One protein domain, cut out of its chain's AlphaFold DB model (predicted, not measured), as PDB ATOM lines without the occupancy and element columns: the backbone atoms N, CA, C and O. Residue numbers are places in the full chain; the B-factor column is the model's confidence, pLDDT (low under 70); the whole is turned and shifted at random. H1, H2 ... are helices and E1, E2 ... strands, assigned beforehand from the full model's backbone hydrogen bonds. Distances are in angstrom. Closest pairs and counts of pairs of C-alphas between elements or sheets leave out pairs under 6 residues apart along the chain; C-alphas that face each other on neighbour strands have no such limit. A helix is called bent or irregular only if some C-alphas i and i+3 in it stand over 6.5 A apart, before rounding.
ATOM      1  N   GLU A  77     126.738  63.673 131.481       86.19
ATOM      2  CA  GLU A  77     125.640  64.201 132.286       86.19
ATOM      3  C   GLU A  77     125.171  65.569 131.788       86.19
ATOM      4  O   GLU A  77     123.970  65.832 131.750       86.19
ATOM      5  N   GLU A  78     126.096  66.443 131.386       85.19
ATOM      6  CA  GLU A  78     125.760  67.748 130.812       85.19
ATOM      7  C   GLU A  78     125.028  67.593 129.478       85.19
ATOM      8  O   GLU A  78     124.025  68.268 129.255       85.19
ATOM      9  N   LEU A  79     125.467  66.662 128.624       82.81
ATOM     10  CA  LEU A  79     124.780  66.363 127.366       82.81
ATOM     11  C   LEU A  79     123.359  65.841 127.602       82.81
ATOM     12  O   LEU A  79     122.432  66.305 126.946       82.81
ATOM     13  N   LEU A  80     123.168  64.940 128.570       87.06
ATOM     14  CA  LEU A  80     121.841  64.442 128.946       87.06
ATOM     15  C   LEU A  80     120.944  65.559 129.506       87.06
ATOM     16  O   LEU A  80     119.740  65.569 129.260       87.06
ATOM     17  N   ARG A  81     121.503  66.503 130.275       88.12
ATOM     18  CA  ARG A  81     120.747  67.656 130.792       88.12
ATOM     19  C   ARG A  81     120.289  68.573 129.664       88.12
ATOM     20  O   ARG A  81     119.124  68.959 129.658       88.12
ATOM     21  N   ILE A  82     121.182  68.882 128.724       86.06
ATOM     22  CA  ILE A  82     120.862  69.706 127.552       86.06
ATOM     23  C   ILE A  82     119.797  69.013 126.704       86.06
ATOM     24  O   ILE A  82     118.804  69.637 126.365       86.06
ATOM     25  N   GLU A  83     119.947  67.719 126.431       86.50
ATOM     26  CA  GLU A  83     118.953  66.928 125.697       86.50
ATOM     27  C   GLU A  83     117.566  67.013 126.344       86.50
ATOM     28  O   GLU A  83     116.599  67.382 125.685       86.50
ATOM     29  N   LYS A  84     117.464  66.752 127.655       88.56
ATOM     30  CA  LYS A  84     116.189  66.849 128.382       88.56
ATOM     31  C   LYS A  84     115.597  68.254 128.333       88.56
ATOM     32  O   LYS A  84     114.378  68.393 128.253       88.56
ATOM     33  N   GLN A  85     116.442  69.277 128.421       87.38
ATOM     34  CA  GLN A  85     116.008  70.666 128.340       87.38
ATOM     35  C   GLN A  85     115.448  70.982 126.950       87.38
ATOM     36  O   GLN A  85     114.314  71.443 126.851       87.38
ATOM     37  N   VAL A  86     116.194  70.649 125.894       85.44
ATOM     38  CA  VAL A  86     115.781  70.860 124.503       85.44
ATOM     39  C   VAL A  86     114.473  70.129 124.221       85.44
ATOM     40  O   VAL A  86     113.541  70.739 123.717       85.44
ATOM     41  N   THR A  87     114.343  68.859 124.611       85.56
ATOM     42  CA  THR A  87     113.097  68.105 124.423       85.56
ATOM     43  C   THR A  87     111.917  68.757 125.147       85.56
ATOM     44  O   THR A  87     110.829  68.870 124.584       85.56
ATOM     45  N   ARG A  88     112.117  69.213 126.390       88.62
ATOM     46  CA  ARG A  88     111.063  69.851 127.190       88.62
ATOM     47  C   ARG A  88     110.561  71.151 126.563       88.62
ATOM     48  O   ARG A  88     109.372  71.436 126.664       88.62
ATOM     49  N   GLU A  89     111.453  71.935 125.974       86.38
ATOM     50  CA  GLU A  89     111.117  73.216 125.346       86.38
ATOM     51  C   GLU A  89     110.569  73.021 123.925       86.38
ATOM     52  O   GLU A  89     109.613  73.684 123.531       86.38
ATOM     53  N   ALA A  90     111.117  72.063 123.176       83.88
ATOM     54  CA  ALA A  90     110.754  71.821 121.790       83.88
ATOM     55  C   ALA A  90     109.366  71.183 121.644       83.88
ATOM     56  O   ALA A  90     108.566  71.679 120.860       83.88
ATOM     57  N   ILE A  91     109.043  70.114 122.387       86.31
ATOM     58  CA  ILE A  91     107.757  69.391 122.253       86.31
ATOM     59  C   ILE A  91     106.523  70.312 122.285       86.31
ATOM     60  O   ILE A  91     105.705  70.210 121.367       86.31
ATOM     61  N   PRO A  92     106.345  71.199 123.286       88.25
ATOM     62  CA  PRO A  92     105.167  72.065 123.323       88.25
ATOM     63  C   PRO A  92     105.138  73.040 122.144       88.25
ATOM     64  O   PRO A  92     104.063  73.358 121.645       88.25
ATOM     65  N   TYR A  93     106.305  73.473 121.663       86.25
ATOM     66  CA  TYR A  93     106.390  74.339 120.497       86.25
ATOM     67  C   TYR A  93     106.011  73.603 119.205       86.25
ATOM     68  O   TYR A  93     105.207  74.109 118.427       86.25
ATOM     69  N   PHE A  94     106.508  72.378 119.011       86.62
ATOM     70  CA  PHE A  94     106.086  71.520 117.902       86.62
ATOM     71  C   PHE A  94     104.564  71.380 117.886       86.62
ATOM     72  O   PHE A  94     103.944  71.668 116.869       86.62
ATOM     73  N   GLN A  95     103.966  71.042 119.031       88.62
ATOM     74  CA  GLN A  95     102.518  70.910 119.159       88.62
ATOM     75  C   GLN A  95     101.769  72.219 118.869       88.62
ATOM     76  O   GLN A  95     100.684  72.180 118.297       88.62
ATOM     77  N   GLN A  96     102.326  73.376 119.238       89.69
ATOM     78  CA  GLN A  96     101.729  74.676 118.935       89.69
ATOM     79  C   GLN A  96     101.679  74.950 117.423       89.69
ATOM     80  O   GLN A  96     100.677  75.475 116.941       89.69
ATOM     81  N   VAL A  97     102.731  74.589 116.682       89.00
ATOM     82  CA  VAL A  97     102.841  74.853 115.237       89.00
ATOM     83  C   VAL A  97     102.057  73.833 114.404       89.00
ATOM     84  O   VAL A  97     101.359  74.198 113.457       89.00
ATOM     85  N   THR A  98     102.155  72.545 114.736       87.38
ATOM     86  CA  THR A  98     101.513  71.459 113.971       87.38
ATOM     87  C   THR A  98     100.079  71.173 114.426       87.38
ATOM     88  O   THR A  98      99.301  70.583 113.673       87.38
ATOM     89  N   GLY A  99      99.717  71.579 115.648       88.31
ATOM     90  CA  GLY A  99      98.455  71.247 116.316       88.31
ATOM     91  C   GLY A  99      98.428  69.850 116.951       88.31
ATOM     92  O   GLY A  99      97.477  69.514 117.653       88.31
ATOM     93  N   GLU A 100      99.462  69.038 116.731       87.19
ATOM     94  CA  GLU A 100      99.552  67.645 117.177       87.19
ATOM     95  C   GLU A 100     100.939  67.371 117.776       87.19
ATOM     96  O   GLU A 100     101.940  67.892 117.278       87.19
ATOM     97  N   PRO A 101     101.046  66.559 118.842       85.44
ATOM     98  CA  PRO A 101     102.349  66.197 119.383       85.44
ATOM     99  C   PRO A 101     103.180  65.421 118.342       85.44
ATOM    100  O   PRO A 101     102.616  64.752 117.471       85.44
ATOM    101  N   PRO A 102     104.522  65.480 118.418       86.00
ATOM    102  CA  PRO A 102     105.378  64.680 117.550       86.00
ATOM    103  C   PRO A 102     105.078  63.184 117.719       86.00
ATOM    104  O   PRO A 102     104.871  62.708 118.834       86.00
ATOM    105  N   ALA A 103     105.053  62.458 116.601       84.00
ATOM    106  CA  ALA A 103     104.653  61.056 116.543       84.00
ATOM    107  C   ALA A 103     105.672  60.133 117.220       84.00
ATOM    108  O   ALA A 103     105.294  59.167 117.879       84.00
ATOM    109  N   ASP A 104     106.958  60.439 117.054       88.44
ATOM    110  CA  ASP A 104     108.046  59.691 117.671       88.44
ATOM    111  C   ASP A 104     109.267  60.589 117.901       88.44
ATOM    112  O   ASP A 104     109.496  61.567 117.178       88.44
ATOM    113  N   ILE A 105     110.044  60.254 118.927       88.88
ATOM    114  CA  ILE A 105     111.285  60.932 119.280       88.88
ATOM    115  C   ILE A 105     112.361  59.873 119.505       88.88
ATOM    116  O   ILE A 105     112.381  59.180 120.524       88.88
ATOM    117  N   VAL A 106     113.294  59.791 118.561       90.81
ATOM    118  CA  VAL A 106     114.399  58.835 118.594       90.81
ATOM    119  C   VAL A 106     115.654  59.516 119.119       90.81
ATOM    120  O   VAL A 106     116.095  60.552 118.616       90.81
ATOM    121  N   TYR A 107     116.267  58.889 120.118       89.50
ATOM    122  CA  TYR A 107     117.496  59.356 120.744       89.50
ATOM    123  C   TYR A 107     118.661  58.482 120.302       89.50
ATOM    124  O   TYR A 107     118.588  57.254 120.341       89.50
ATOM    125  N   SER A 108     119.772  59.108 119.920       89.19
ATOM    126  CA  SER A 108     121.015  58.388 119.651       89.19
ATOM    127  C   SER A 108     122.194  59.082 120.312       89.19
ATOM    128  O   SER A 108     122.304  60.307 120.316       89.19
ATOM    129  N   SER A 109     123.104  58.290 120.869       88.25
ATOM    130  CA  SER A 109     124.387  58.775 121.366       88.25
ATOM    131  C   SER A 109     125.504  58.173 120.529       88.25
ATOM    132  O   SER A 109     125.445  57.016 120.114       88.25
ATOM    133  N   ARG A 110     126.513  58.986 120.221       84.69
ATOM    134  CA  ARG A 110     127.680  58.554 119.462       84.69
ATOM    135  C   ARG A 110     128.940  59.103 120.096       84.69
ATOM    136  O   ARG A 110     129.191  60.309 120.077       84.69
ATOM    137  N   ASP A 111     129.776  58.186 120.549       86.12
ATOM    138  CA  ASP A 111     131.124  58.496 120.987       86.12
ATOM    139  C   ASP A 111     132.075  58.402 119.793       86.12
ATOM    140  O   ASP A 111     132.152  57.394 119.093       86.12
ATOM    141  N   THR A 112     132.794  59.486 119.522       79.94
ATOM    142  CA  THR A 112     133.822  59.529 118.478       79.94
ATOM    143  C   THR A 112     135.143  60.009 119.062       79.94
ATOM    144  O   THR A 112     135.183  60.672 120.101       79.94
ATOM    145  N   SER A 113     136.242  59.779 118.341       75.38
ATOM    146  CA  SER A 113     137.557  60.346 118.679       75.38
ATOM    147  C   SER A 113     137.535  61.880 118.804       75.38
ATOM    148  O   SER A 113     138.316  62.463 119.562       75.38
ATOM    149  N   SER A 114     136.605  62.538 118.102       76.00
ATOM    150  CA  SER A 114     136.422  63.993 118.110       76.00
ATOM    151  C   SER A 114     135.599  64.524 119.293       76.00
ATOM    152  O   SER A 114     135.743  65.693 119.649       76.00
ATOM    153  N   GLY A 115     134.793  63.679 119.944       77.56
ATOM    154  CA  GLY A 115     133.874  64.078 121.009       77.56
ATOM    155  C   GLY A 115     132.677  63.136 121.155       77.56
ATOM    156  O   GLY A 115     132.473  62.247 120.322       77.56
ATOM    157  N   LYS A 116     131.904  63.354 122.221       81.88
ATOM    158  CA  LYS A 116     130.608  62.709 122.454       81.88
ATOM    159  C   LYS A 116     129.508  63.561 121.824       81.88
ATOM    160  O   LYS A 116     129.487  64.771 122.041       81.88
ATOM    161  N   TYR A 117     128.618  62.937 121.062       82.38
ATOM    162  CA  TYR A 117     127.461  63.584 120.449       82.38
ATOM    163  C   TYR A 117     126.185  62.897 120.910       82.38
ATOM    164  O   TYR A 117     126.145  61.674 121.042       82.38
ATOM    165  N   ARG A 118     125.134  63.686 121.111       85.94
ATOM    166  CA  ARG A 118     123.770  63.188 121.256       85.94
ATOM    167  C   ARG A 118     122.912  63.818 120.176       85.94
ATOM    168  O   ARG A 118     122.993  65.025 119.968       85.94
ATOM    169  N   SER A 119     122.163  62.986 119.469       87.31
ATOM    170  CA  SER A 119     121.276  63.409 118.391       87.31
ATOM    171  C   SER A 119     119.844  63.099 118.792       87.31
ATOM    172  O   SER A 119     119.563  62.011 119.302       87.31
ATOM    173  N   LEU A 120     118.973  64.067 118.542       87.12
ATOM    174  CA  LEU A 120     117.543  64.003 118.786       87.12
ATOM    175  C   LEU A 120     116.839  64.047 117.430       87.12
ATOM    176  O   LEU A 120     116.954  65.046 116.721       87.12
ATOM    177  N   THR A 121     116.137  62.979 117.070       88.31
ATOM    178  CA  THR A 121     115.344  62.914 115.839       88.31
ATOM    179  C   THR A 121     113.874  62.979 116.214       88.31
ATOM    180  O   THR A 121     113.376  62.091 116.899       88.31
ATOM    181  N   ILE A 122     113.184  64.034 115.783       85.81
ATOM    182  CA  ILE A 122     111.767  64.261 116.082       85.81
ATOM    183  C   ILE A 122     110.964  64.040 114.801       85.81
ATOM    184  O   ILE A 122     111.157  64.746 113.811       85.81
ATOM    185  N   HIS A 123     110.045  63.080 114.828       88.06
ATOM    186  CA  HIS A 123     109.100  62.833 113.745       88.06
ATOM    187  C   HIS A 123     107.849  63.693 113.953       88.06
ATOM    188  O   HIS A 123     106.913  63.298 114.646       88.06
ATOM    189  N   ALA A 124     107.847  64.899 113.382       84.62
ATOM    190  CA  ALA A 124     106.740  65.846 113.506       84.62
ATOM    191  C   ALA A 124     105.772  65.766 112.303       84.62
ATOM    192  O   ALA A 124     106.238  65.741 111.160       84.62
ATOM    193  N   PRO A 125     104.441  65.774 112.525       85.94
ATOM    194  CA  PRO A 125     103.446  65.811 111.454       85.94
ATOM    195  C   PRO A 125     103.313  67.237 110.895       85.94
ATOM    196  O   PRO A 125     102.397  67.984 111.235       85.94
ATOM    197  N   VAL A 126     104.258  67.642 110.048       88.31
ATOM    198  CA  VAL A 126     104.214  68.937 109.351       88.31
ATOM    199  C   VAL A 126     103.323  68.850 108.109       88.31
ATOM    200  O   VAL A 126     103.429  67.910 107.324       88.31
ATOM    201  N   LYS A 127     102.430  69.830 107.928       88.75
ATOM    202  CA  LYS A 127     101.469  69.880 106.805       88.75
ATOM    203  C   LYS A 127     101.912  70.839 105.698       88.75
ATOM    204  O   LYS A 127     101.478  70.692 104.559       88.75
ATOM    205  N   SER A 128     102.777  71.803 106.015       90.88
ATOM    206  CA  SER A 128     103.324  72.775 105.065       90.88
ATOM    207  C   SER A 128     104.812  73.035 105.304       90.88
ATOM    208  O   SER A 128     105.341  72.781 106.389       90.88
ATOM    209  N   ALA A 129     105.491  73.561 104.282       88.62
ATOM    210  CA  ALA A 129     106.886  73.983 104.396       88.62
ATOM    211  C   ALA A 129     107.050  75.144 105.394       88.62
ATOM    212  O   ALA A 129     108.032  75.177 106.129       88.62
ATOM    213  N   ASP A 130     106.069  76.045 105.478       90.00
ATOM    214  CA  ASP A 130     106.109  77.190 106.396       90.00
ATOM    215  C   ASP A 130     106.188  76.745 107.862       90.00
ATOM    216  O   ASP A 130     107.022  77.246 108.612       90.00
ATOM    217  N   GLN A 131     105.403  75.730 108.250       88.94
ATOM    218  CA  GLN A 131     105.448  75.149 109.600       88.94
ATOM    219  C   GLN A 131     106.829  74.575 109.932       88.94
ATOM    220  O   GLN A 131     107.329  74.721 111.045       88.94
ATOM    221  N   LEU A 132     107.453  73.918 108.955       86.31
ATOM    222  CA  LEU A 132     108.784  73.342 109.102       86.31
ATOM    223  C   LEU A 132     109.843  74.440 109.309       86.31
ATOM    224  O   LEU A 132     110.695  74.307 110.187       86.31
ATOM    225  N   TYR A 133     109.766  75.538 108.555       88.56
ATOM    226  CA  TYR A 133     110.686  76.667 108.711       88.56
ATOM    227  C   TYR A 133     110.488  77.432 110.022       88.56
ATOM    228  O   TYR A 133     111.481  77.830 110.628       88.56
ATOM    229  N   GLU A 134     109.252  77.577 110.501       89.06
ATOM    230  CA  GLU A 134     108.966  78.213 111.795       89.06
ATOM    231  C   GLU A 134     109.627  77.448 112.957       89.06
ATOM    232  O   GLU A 134     110.270  78.022 113.840       89.06
ATOM    233  N   ILE A 135     109.559  76.115 112.898       84.56
ATOM    234  CA  ILE A 135     110.245  75.215 113.829       84.56
ATOM    235  C   ILE A 135     111.756  75.400 113.784       84.56
ATOM    236  O   ILE A 135     112.399  75.457 114.836       84.56
ATOM    237  N   TYR A 136     112.334  75.529 112.595       83.50
ATOM    238  CA  TYR A 136     113.771  75.737 112.478       83.50
ATOM    239  C   TYR A 136     114.227  77.075 113.028       83.50
ATOM    240  O   TYR A 136     115.242  77.104 113.720       83.50
ATOM    241  N   GLU A 137     113.476  78.147 112.788       85.19
ATOM    242  CA  GLU A 137     113.819  79.463 113.321       85.19
ATOM    243  C   GLU A 137     113.949  79.419 114.845       85.19
ATOM    244  O   GLU A 137     114.898  79.964 115.398       85.19
ATOM    245  N   LYS A 138     113.051  78.710 115.540       81.81
ATOM    246  CA  LYS A 138     113.126  78.578 116.999       81.81
ATOM    247  C   LYS A 138     114.259  77.691 117.483       81.81
ATOM    248  O   LYS A 138     114.893  78.028 118.479       81.81
ATOM    249  N   VAL A 139     114.502  76.561 116.822       80.44
ATOM    250  CA  VAL A 139     115.556  75.626 117.239       80.44
ATOM    251  C   VAL A 139     116.950  76.219 116.996       80.44
ATOM    252  O   VAL A 139     117.844  76.001 117.811       80.44
ATOM    253  N   ASP A 140     117.130  77.010 115.935       81.81
ATOM    254  CA  ASP A 140     118.403  77.670 115.605       81.81
ATOM    255  C   ASP A 140     118.769  78.812 116.575       81.81
ATOM    256  O   ASP A 140     119.930  79.211 116.664       81.81
ATOM    257  N   LEU A 141     117.812  79.306 117.376       80.06
ATOM    258  CA  LEU A 141     118.104  80.281 118.436       80.06
ATOM    259  C   LEU A 141     119.014  79.712 119.532       80.06
ATOM    260  O   LEU A 141     119.705  80.491 120.193       80.06
ATOM    261  N   ASP A 142     119.026  78.390 119.752       75.69
ATOM    262  CA  ASP A 142     119.939  77.777 120.717       75.69
ATOM    263  C   ASP A 142     121.289  77.446 120.049       75.69
ATOM    264  O   ASP A 142     121.400  76.458 119.319       75.69
TER     265      ASP A 142
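This is residues 77 to 142 of the 149 residues of an uncharacterized protein of Nannochloropsis salina CCMP1776 (UniProt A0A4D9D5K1). A long helix, H1, runs alongside a long two-stranded hairpin of E1 and E2, and a shorter helix, H2, folds back beside the last part of H1, its residues 90 to 98. The turn of the hairpin lies at one end of a rod-shaped whole, and the link that follows H1 lies at the other. The printed part has 66 residues with two named helices and two named strands, in the order H1, E1, E2, H2; the sheet, in the order E1 - E2, is antiparallel, and the class is mixed, helices and strands. It is only just loose, close to compact, with a radius of gyration of the C-alphas of 13.1 A, and the C-alphas span 39 by 17 by 17 A.

H1, residues 77 to 98, begins with C-alpha 77 at (125.640, 64.201, 132.286) and is 31.1 A long from first to last C-alpha. It has a kink of 28 degrees near residue 92, and it is neither bent nor irregular, but only just: C-alphas 89 and 92 are 6.4 A apart. E1, residues 104 to 112, and E2, residues 115 to 123, are each 25.8 A long; C-alpha 112 is at (133.822, 59.529, 118.478). H2, residues 129 to 140, is 16.5 A long and ends with C-alpha 140 at (118.403, 77.670, 115.605).

H1 and E2 have 4 pairs of C-alphas within 8 A, the closest being those of Leu 79 and Arg 118, 7.0 A apart. H1 and E1 are near each other, with 5 pairs of C-alphas within 10 A. E1 and E2 form an antiparallel hairpin with 165 degrees between their directions. N 106 and O 121 are within hydrogen-bond range at 2.8 A, and so are N 117 and O 110 at 2.9 A. H1 touches H2 with residues 90 to 98 alone, at a shallow tilt of 29 degrees, opposite ways; the closest C-alphas are those of Val 97 and Gln 131, 6.2 A apart. E1 and H2 are apart. In H2 every O i to N i+4 pair is within hydrogen-bond range; in H1, 16 of 18 are.

The two C-alphas farthest apart, those of Gly 99 and Ser 113, are 40.7 A apart, while the first and last printed C-alphas, 77 and 142, are 18.7 A apart. The printed part has no cut. The links H1 to E1, E1 to E2 and E2 to H2 are tight, and no link is long. The mean pLDDT of the printed part is 85.8, and no printed residue of this model is under 70.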